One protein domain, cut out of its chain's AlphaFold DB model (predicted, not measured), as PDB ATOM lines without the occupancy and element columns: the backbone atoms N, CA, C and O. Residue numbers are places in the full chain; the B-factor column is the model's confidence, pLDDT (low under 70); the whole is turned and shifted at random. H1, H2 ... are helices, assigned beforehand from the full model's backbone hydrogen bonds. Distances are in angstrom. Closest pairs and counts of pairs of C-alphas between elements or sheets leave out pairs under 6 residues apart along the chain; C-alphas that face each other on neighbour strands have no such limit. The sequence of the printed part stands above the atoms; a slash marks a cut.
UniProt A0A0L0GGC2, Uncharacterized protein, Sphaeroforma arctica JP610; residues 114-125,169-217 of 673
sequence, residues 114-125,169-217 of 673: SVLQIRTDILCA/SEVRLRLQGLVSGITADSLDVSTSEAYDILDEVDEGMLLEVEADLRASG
ATOM      1  N   SER A 114     -14.216 -42.765 -46.345       43.59
ATOM      2  CA  SER A 114     -14.609 -42.366 -44.993       43.59
ATOM      3  C   SER A 114     -13.426 -41.833 -44.162       43.59
ATOM      4  O   SER A 114     -13.575 -40.881 -43.402       43.59
ATOM      5  N   VAL A 115     -12.206 -42.345 -44.380       44.50
ATOM      6  CA  VAL A 115     -10.980 -41.843 -43.728       44.50
ATOM      7  C   VAL A 115     -10.563 -40.484 -44.295       44.50
ATOM      8  O   VAL A 115     -10.068 -39.638 -43.558       44.50
ATOM      9  N   LEU A 116     -10.764 -40.241 -45.593       51.81
ATOM     10  CA  LEU A 116     -10.469 -38.945 -46.213       51.81
ATOM     11  C   LEU A 116     -11.484 -37.876 -45.781       51.81
ATOM     12  O   LEU A 116     -11.092 -36.730 -45.565       51.81
ATOM     13  N   GLN A 117     -12.751 -38.280 -45.622       52.84
ATOM     14  CA  GLN A 117     -13.858 -37.410 -45.235       52.84
ATOM     15  C   GLN A 117     -13.533 -36.679 -43.926       52.84
ATOM     16  O   GLN A 117     -13.318 -35.473 -43.854       52.84
ATOM     17  N   ILE A 118     -13.258 -37.477 -42.916       50.75
ATOM     18  CA  ILE A 118     -12.903 -37.015 -41.584       50.75
ATOM     19  C   ILE A 118     -11.635 -36.218 -41.489       50.75
ATOM     20  O   ILE A 118     -11.582 -35.231 -40.764       50.75
ATOM     21  N   ARG A 119     -10.590 -36.653 -42.190       60.22
ATOM     22  CA  ARG A 119      -9.306 -35.968 -42.099       60.22
ATOM     23  C   ARG A 119      -9.432 -34.548 -42.630       60.22
ATOM     24  O   ARG A 119      -8.727 -33.652 -42.182       60.22
ATOM     25  N   THR A 120     -10.360 -34.360 -43.558       58.47
ATOM     26  CA  THR A 120     -10.699 -33.059 -44.093       58.47
ATOM     27  C   THR A 120     -11.594 -32.288 -43.123       58.47
ATOM     28  O   THR A 120     -11.202 -31.190 -42.746       58.47
ATOM     29  N   ASP A 121     -12.698 -32.857 -42.627       54.88
ATOM     30  CA  ASP A 121     -13.602 -32.209 -41.652       54.88
ATOM     31  C   ASP A 121     -12.870 -31.714 -40.388       54.88
ATOM     32  O   ASP A 121     -13.076 -30.588 -39.933       54.88
ATOM     33  N   ILE A 122     -11.922 -32.508 -39.885       54.78
ATOM     34  CA  ILE A 122     -11.026 -32.180 -38.764       54.78
ATOM     35  C   ILE A 122     -10.181 -30.928 -39.040       54.78
ATOM     36  O   ILE A 122     -10.031 -30.049 -38.187       54.78
ATOM     37  N   LEU A 123      -9.631 -30.815 -40.249       58.75
ATOM     38  CA  LEU A 123      -8.839 -29.655 -40.662       58.75
ATOM     39  C   LEU A 123      -9.720 -28.437 -40.996       58.75
ATOM     40  O   LEU A 123      -9.255 -27.298 -40.906       58.75
ATOM     41  N   CYS A 124     -10.990 -28.655 -41.357       58.25
ATOM     42  CA  CYS A 124     -11.971 -27.594 -41.596       58.25
ATOM     43  C   CYS A 124     -12.360 -26.871 -40.303       58.25
ATOM     44  O   CYS A 124     -12.366 -25.638 -40.279       58.25
ATOM     45  N   ALA A 125     -12.660 -27.626 -39.237       52.94
ATOM     46  CA  ALA A 125     -13.096 -27.085 -37.947       52.94
ATOM     47  C   ALA A 125     -12.067 -26.100 -37.356       52.94
ATOM     48  O   ALA A 125     -12.388 -25.015 -36.878       52.94
ATOM     49  N   SER A 169     -17.937 -39.675 -22.067       69.19
ATOM     50  CA  SER A 169     -17.516 -40.926 -22.709       69.19
ATOM     51  C   SER A 169     -18.086 -41.120 -24.117       69.19
ATOM     52  O   SER A 169     -17.422 -41.711 -24.960       69.19
ATOM     53  N   GLU A 170     -19.308 -40.654 -24.360       76.31
ATOM     54  CA  GLU A 170     -19.996 -40.729 -25.649       76.31
ATOM     55  C   GLU A 170     -19.436 -39.699 -26.629       76.31
ATOM     56  O   GLU A 170     -19.085 -40.068 -27.745       76.31
ATOM     57  N   VAL A 171     -19.227 -38.456 -26.180       72.38
ATOM     58  CA  VAL A 171     -18.536 -37.416 -26.965       72.38
ATOM     59  C   VAL A 171     -17.141 -37.891 -27.366       72.38
ATOM     60  O   VAL A 171     -16.770 -37.817 -28.530       72.38
ATOM     61  N   ARG A 172     -16.388 -38.491 -26.435       69.81
ATOM     62  CA  ARG A 172     -15.060 -39.044 -26.727       69.81
ATOM     63  C   ARG A 172     -15.100 -40.210 -27.718       69.81
ATOM     64  O   ARG A 172     -14.187 -40.330 -28.528       69.81
ATOM     65  N   LEU A 173     -16.121 -41.067 -27.659       73.31
ATOM     66  CA  LEU A 173     -16.294 -42.170 -28.609       73.31
ATOM     67  C   LEU A 173     -16.643 -41.642 -30.006       73.31
ATOM     68  O   LEU A 173     -16.050 -42.091 -30.983       73.31
ATOM     69  N   ARG A 174     -17.552 -40.662 -30.091       79.00
ATOM     70  CA  ARG A 174     -17.903 -39.963 -31.336       79.00
ATOM     71  C   ARG A 174     -16.679 -39.261 -31.911       79.00
ATOM     72  O   ARG A 174     -16.379 -39.448 -33.078       79.00
ATOM     73  N   LEU A 175     -15.893 -38.579 -31.080       71.56
ATOM     74  CA  LEU A 175     -14.653 -37.940 -31.503       71.56
ATOM     75  C   LEU A 175     -13.620 -38.946 -32.022       71.56
ATOM     76  O   LEU A 175     -13.021 -38.735 -33.070       71.56
ATOM     77  N   GLN A 176     -13.418 -40.058 -31.313       68.94
ATOM     78  CA  GLN A 176     -12.528 -41.125 -31.771       68.94
ATOM     79  C   GLN A 176     -13.022 -41.752 -33.073       68.94
ATOM     80  O   GLN A 176     -12.204 -42.049 -33.940       68.94
ATOM     81  N   GLY A 177     -14.335 -41.938 -33.216       71.12
ATOM     82  CA  GLY A 177     -14.968 -42.409 -34.441       71.12
ATOM     83  C   GLY A 177     -14.731 -41.451 -35.600       71.12
ATOM     84  O   GLY A 177     -14.257 -41.903 -36.643       71.12
ATOM     85  N   LEU A 178     -14.962 -40.148 -35.371       67.94
ATOM     86  CA  LEU A 178     -14.666 -39.080 -36.314       67.94
ATOM     87  C   LEU A 178     -13.196 -39.182 -36.677       67.94
ATOM     88  O   LEU A 178     -12.941 -39.649 -37.761       67.94
ATOM     89  N   VAL A 179     -12.229 -38.961 -35.781       65.00
ATOM     90  CA  VAL A 179     -10.775 -39.071 -36.065       65.00
ATOM     91  C   VAL A 179     -10.356 -40.361 -36.787       65.00
ATOM     92  O   VAL A 179      -9.439 -40.338 -37.608       65.00
ATOM     93  N   SER A 180     -11.040 -41.479 -36.540       60.56
ATOM     94  CA  SER A 180     -10.743 -42.774 -37.168       60.56
ATOM     95  C   SER A 180     -11.331 -42.964 -38.568       60.56
ATOM     96  O   SER A 180     -11.066 -43.994 -39.189       60.56
ATOM     97  N   GLY A 181     -12.117 -42.024 -39.092       58.78
ATOM     98  CA  GLY A 181     -12.687 -42.147 -40.429       58.78
ATOM     99  C   GLY A 181     -14.109 -42.714 -40.486       58.78
ATOM    100  O   GLY A 181     -14.495 -43.216 -41.537       58.78
ATOM    101  N   ILE A 182     -14.882 -42.686 -39.396       68.06
ATOM    102  CA  ILE A 182     -16.322 -42.995 -39.377       68.06
ATOM    103  C   ILE A 182     -17.159 -41.727 -39.616       68.06
ATOM    104  O   ILE A 182     -17.096 -40.806 -38.805       68.06
ATOM    105  N   THR A 183     -17.944 -41.684 -40.702       70.19
ATOM    106  CA  THR A 183     -18.725 -40.494 -41.108       70.19
ATOM    107  C   THR A 183     -19.652 -39.992 -39.997       70.19
ATOM    108  O   THR A 183     -20.099 -40.785 -39.168       70.19
ATOM    109  N   ALA A 184     -19.963 -38.689 -39.997       73.44
ATOM    110  CA  ALA A 184     -20.906 -38.079 -39.051       73.44
ATOM    111  C   ALA A 184     -22.232 -38.862 -39.003       73.44
ATOM    112  O   ALA A 184     -22.662 -39.302 -37.939       73.44
ATOM    113  N   ASP A 185     -22.768 -39.186 -40.180       71.25
ATOM    114  CA  ASP A 185     -23.964 -40.014 -40.335       71.25
ATOM    115  C   ASP A 185     -23.814 -41.402 -39.692       71.25
ATOM    116  O   ASP A 185     -24.705 -41.877 -38.996       71.25
ATOM    117  N   SER A 186     -22.660 -42.058 -39.867       74.12
ATOM    118  CA  SER A 186     -22.392 -43.376 -39.267       74.12
ATOM    119  C   SER A 186     -22.261 -43.326 -37.739       74.12
ATOM    120  O   SER A 186     -22.317 -44.368 -37.082       74.12
ATOM    121  N   LEU A 187     -22.057 -42.136 -37.173       78.31
ATOM    122  CA  LEU A 187     -22.008 -41.879 -35.735       78.31
ATOM    123  C   LEU A 187     -23.324 -41.325 -35.184       78.31
ATOM    124  O   LEU A 187     -23.375 -41.039 -33.987       78.31
ATOM    125  N   ASP A 188     -24.356 -41.199 -36.025       84.44
ATOM    126  CA  ASP A 188     -25.644 -40.595 -35.669       84.44
ATOM    127  C   ASP A 188     -25.472 -39.177 -35.092       84.44
ATOM    128  O   ASP A 188     -26.107 -38.790 -34.111       84.44
ATOM    129  N   VAL A 189     -24.543 -38.408 -35.675       81.44
ATOM    130  CA  VAL A 189     -24.337 -36.992 -35.354       81.44
ATOM    131  C   VAL A 189     -24.598 -36.141 -36.581       81.44
ATOM    132  O   VAL A 189     -24.197 -36.477 -37.694       81.44
ATOM    133  N   SER A 190     -25.241 -34.994 -36.375       81.69
ATOM    134  CA  SER A 190     -25.368 -34.012 -37.450       81.69
ATOM    135  C   SER A 190     -23.992 -33.468 -37.842       81.69
ATOM    136  O   SER A 190     -23.080 -33.406 -37.014       81.69
ATOM    137  N   THR A 191     -23.842 -32.972 -39.071       73.94
ATOM    138  CA  THR A 191     -22.615 -32.281 -39.494       73.94
ATOM    139  C   THR A 191     -22.260 -31.143 -38.533       73.94
ATOM    140  O   THR A 191     -21.098 -30.980 -38.181       73.94
ATOM    141  N   SER A 192     -23.250 -30.381 -38.048       80.56
ATOM    142  CA  SER A 192     -23.021 -29.316 -37.059       80.56
ATOM    143  C   SER A 192     -22.399 -29.843 -35.775       80.56
ATOM    144  O   SER A 192     -21.405 -29.293 -35.322       80.56
ATOM    145  N   GLU A 193     -22.973 -30.907 -35.225       83.44
ATOM    146  CA  GLU A 193     -22.490 -31.518 -33.993       83.44
ATOM    147  C   GLU A 193     -21.097 -32.122 -34.184       83.44
ATOM    148  O   GLU A 193     -20.251 -31.993 -33.307       83.44
ATOM    149  N   ALA A 194     -20.818 -32.720 -35.346       81.06
ATOM    150  CA  ALA A 194     -19.475 -33.179 -35.674       81.06
ATOM    151  C   ALA A 194     -18.465 -32.023 -35.615       81.06
ATOM    152  O   ALA A 194     -17.420 -32.181 -34.996       81.06
ATOM    153  N   TYR A 195     -18.785 -30.848 -36.172       79.25
ATOM    154  CA  TYR A 195     -17.926 -29.661 -36.054       79.25
ATOM    155  C   TYR A 195     -17.723 -29.224 -34.600       79.25
ATOM    156  O   TYR A 195     -16.589 -28.966 -34.208       79.25
ATOM    157  N   ASP A 196     -18.786 -29.205 -33.797       83.88
ATOM    158  CA  ASP A 196     -18.699 -28.826 -32.383       83.88
ATOM    159  C   ASP A 196     -17.824 -29.816 -31.585       83.88
ATOM    160  O   ASP A 196     -17.044 -29.413 -30.726       83.88
ATOM    161  N   ILE A 197     -17.890 -31.114 -31.906       83.12
ATOM    162  CA  ILE A 197     -17.020 -32.151 -31.326       83.12
ATOM    163  C   ILE A 197     -15.563 -31.959 -31.777       83.12
ATOM    164  O   ILE A 197     -14.630 -32.180 -31.003       83.12
ATOM    165  N   LEU A 198     -15.354 -31.573 -33.035       79.12
ATOM    166  CA  LEU A 198     -14.025 -31.383 -33.614       79.12
ATOM    167  C   LEU A 198     -13.309 -30.135 -33.090       79.12
ATOM    168  O   LEU A 198     -12.079 -30.127 -33.048       79.12
ATOM    169  N   ASP A 199     -14.051 -29.130 -32.627       82.81
ATOM    170  CA  ASP A 199     -13.490 -27.954 -31.956       82.81
ATOM    171  C   ASP A 199     -12.765 -28.316 -30.640       82.81
ATOM    172  O   ASP A 199     -11.916 -27.553 -30.173       82.81
ATOM    173  N   GLU A 200     -13.031 -29.497 -30.063       82.62
ATOM    174  CA  GLU A 200     -12.340 -30.018 -28.874       82.62
ATOM    175  C   GLU A 200     -11.067 -30.834 -29.194       82.62
ATOM    176  O   GLU A 200     -10.396 -31.321 -28.277       82.62
ATOM    177  N   VAL A 201     -10.713 -31.016 -30.473       81.25
ATOM    178  CA  VAL A 201      -9.539 -31.809 -30.880       81.25
ATOM    179  C   VAL A 201      -8.243 -31.048 -30.638       81.25
ATOM    180  O   VAL A 201      -8.060 -29.925 -31.101       81.25
ATOM    181  N   ASP A 202      -7.303 -31.706 -29.958       84.56
ATOM    182  CA  ASP A 202      -5.956 -31.178 -29.747       84.56
ATOM    183  C   ASP A 202      -5.200 -30.987 -31.071       84.56
ATOM    184  O   ASP A 202      -5.223 -31.851 -31.953       84.56
ATOM    185  N   GLU A 203      -4.463 -29.879 -31.178       82.25
ATOM    186  CA  GLU A 203      -3.711 -29.501 -32.378       82.25
ATOM    187  C   GLU A 203      -2.715 -30.585 -32.827       82.25
ATOM    188  O   GLU A 203      -2.511 -30.786 -34.026       82.25
ATOM    189  N   GLY A 204      -2.145 -31.353 -31.891       83.44
ATOM    190  CA  GLY A 204      -1.252 -32.465 -32.202       83.44
ATOM    191  C   GLY A 204      -1.926 -33.562 -33.030       83.44
ATOM    192  O   GLY A 204      -1.342 -34.037 -34.004       83.44
ATOM    193  N   MET A 205      -3.177 -33.913 -32.714       78.94
ATOM    194  CA  MET A 205      -3.937 -34.908 -33.482       78.94
ATOM    195  C   MET A 205      -4.257 -34.406 -34.896       78.94
ATOM    196  O   MET A 205      -4.253 -35.185 -35.849       78.94
ATOM    197  N   LEU A 206      -4.485 -33.098 -35.052       74.88
ATOM    198  CA  LEU A 206      -4.699 -32.476 -36.363       74.88
ATOM    199  C   LEU A 206      -3.450 -32.570 -37.237       74.88
ATOM    200  O   LEU A 206      -3.544 -32.879 -38.424       74.88
ATOM    201  N   LEU A 207      -2.279 -32.312 -36.653       79.50
ATOM    202  CA  LEU A 207      -1.000 -32.390 -37.355       79.50
ATOM    203  C   LEU A 207      -0.687 -33.824 -37.797       79.50
ATOM    204  O   LEU A 207      -0.174 -34.016 -38.900       79.50
ATOM    205  N   GLU A 208      -1.028 -34.825 -36.982       82.62
ATOM    206  CA  GLU A 208      -0.929 -36.242 -37.361       82.62
ATOM    207  C   GLU A 208      -1.865 -36.577 -38.530       82.62
ATOM    208  O   GLU A 208      -1.435 -37.152 -39.532       82.62
ATOM    209  N   VAL A 209      -3.123 -36.133 -38.459       76.88
ATOM    210  CA  VAL A 209      -4.112 -36.279 -39.537       76.88
ATOM    211  C   VAL A 209      -3.631 -35.632 -40.841       76.88
ATOM    212  O   VAL A 209      -3.727 -36.232 -41.917       76.88
ATOM    213  N   GLU A 210      -3.073 -34.425 -40.768       78.19
ATOM    214  CA  GLU A 210      -2.543 -33.715 -41.927       78.19
ATOM    215  C   GLU A 210      -1.290 -34.401 -42.491       78.19
ATOM    216  O   GLU A 210      -1.125 -34.504 -43.711       78.19
ATOM    217  N   ALA A 211      -0.404 -34.901 -41.625       83.00
ATOM    218  CA  ALA A 211       0.762 -35.677 -42.028       83.00
ATOM    219  C   ALA A 211       0.346 -36.957 -42.765       83.00
ATOM    220  O   ALA A 211       0.909 -37.270 -43.817       83.00
ATOM    221  N   ASP A 212      -0.687 -37.644 -42.282       81.50
ATOM    222  CA  ASP A 212      -1.220 -38.834 -42.927       81.50
ATOM    223  C   ASP A 212      -1.903 -38.533 -44.272       81.50
ATOM    224  O   ASP A 212      -1.775 -39.313 -45.224       81.50
ATOM    225  N   LEU A 213      -2.630 -37.413 -44.387       80.75
ATOM    226  CA  LEU A 213      -3.165 -36.954 -45.674       80.75
ATOM    227  C   LEU A 213      -2.032 -36.711 -46.667       80.75
ATOM    228  O   LEU A 213      -2.066 -37.259 -47.774       80.75
ATOM    229  N   ARG A 214      -0.989 -35.981 -46.257       84.12
ATOM    230  CA  ARG A 214       0.189 -35.734 -47.099       84.12
ATOM    231  C   ARG A 214       0.883 -37.032 -47.497       84.12
ATOM    232  O   ARG A 214       1.254 -37.183 -48.659       84.12
ATOM    233  N   ALA A 215       1.010 -37.989 -46.577       85.44
ATOM    234  CA  ALA A 215       1.579 -39.307 -46.856       85.44
ATOM    235  C   ALA A 215       0.764 -40.090 -47.901       85.44
ATOM    236  O   ALA A 215       1.329 -40.860 -48.675       85.44
ATOM    237  N   SER A 216      -0.549 -39.848 -47.983       82.19
ATOM    238  CA  SER A 216      -1.417 -40.399 -49.033       82.19
ATOM    239  C   SER A 216      -1.351 -39.663 -50.379       82.19
ATOM    240  O   SER A 216      -1.995 -40.076 -51.344       82.19
ATOM    241  N   GLY A 217      -0.586 -38.571 -50.456       87.56
ATOM    242  CA  GLY A 217      -0.494 -37.714 -51.636       87.56
ATOM    243  C   GLY A 217      -1.640 -36.712 -51.777       87.56
ATOM    244  O   GLY A 217      -1.798 -36.149 -52.857       87.56
TER     245      GLY A 217
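This is residues 114 to 125 and 169 to 217 of the 673 residues of an uncharacterized protein of Sphaeroforma arctica JP610 (UniProt A0A0L0GGC2). H1 stands in the middle of a small helical body, with H4 set across it on one side and H2 and H3 on the other, these two crossed nearly at a right angle to each other and each crosswise to H1. H4 packs on H1 alone among the helices, and residues 180 to 190 lead from H2 to H3. The printed part has 61 residues with four named helices, in the order H1, H2, H3, H4, and no named strand, and the class is all helix. The whole is compact, with a radius of gyration of the C-alphas of 10.7 A, and the C-alphas span 30 by 21 by 18 A.

H1, residues 114 to 125, is the hub, the helix that touches most others, three of them. With residues 118 to 122 alone it touches H2, residues 169 to 179, and the closest C-alphas, those of Ile 118 and Leu 178, are 5.9 A apart. The lines of H1 and H2 are about perpendicular, at 73 degrees. With residues 121 to 125 alone H1 touches H3, residues 191 to 198, closest at the C-alphas of Ala 125 and Tyr 195, 5.8 A apart; their lines are about perpendicular, at 74 degrees. H2 and H3 touch, with the C-alphas of Leu 175 and Ile 197 closest at 6.3 A, and are about perpendicular, at 80 degrees. H1 also touches H4, residues 203 to 215, closest at the C-alphas of Arg 119 and Val 209, 5.8 A apart, at a steep tilt of 46 degrees, opposite ways. The packing of the helices is mostly crossed, with 0 of these 4 pairs at a shallow tilt. H3 and H4 are apart; H2 and H4 are only just apart, their closest C-alphas at 8.0 A. In H2, H3 and H4 every O i to N i+4 pair is within hydrogen-bond range; in H1 it is 7 of 8.

H1 begins at C-alpha 114, at (-14.609, -42.366, -44.993), and is 16.9 A long from first to last C-alpha. H2 begins at C-alpha 169, at (-17.516, -40.926, -22.709), and is 15.1 A long. H3, residues 191 to 198, is 10.4 A long. H4, the longest helix with 13 residues, is 18.3 A long and ends at C-alpha 215, at (1.579, -39.307, -46.856).

The two C-alphas farthest apart, those of Ser 169 and Gly 217, are 33.7 A apart. Residues 126 to 168 are cut out, and C-alphas 125 and 169 are 21.1 A apart across the cut. The link from H2 to H3 is long, with 11 residues, and that from H3 to H4 is tight, with 4. The mean pLDDT of the printed part is 72.5; that of H1 is 53. Residues under 70 are 114 to 125, 169, 172, 176 and 178 to 182.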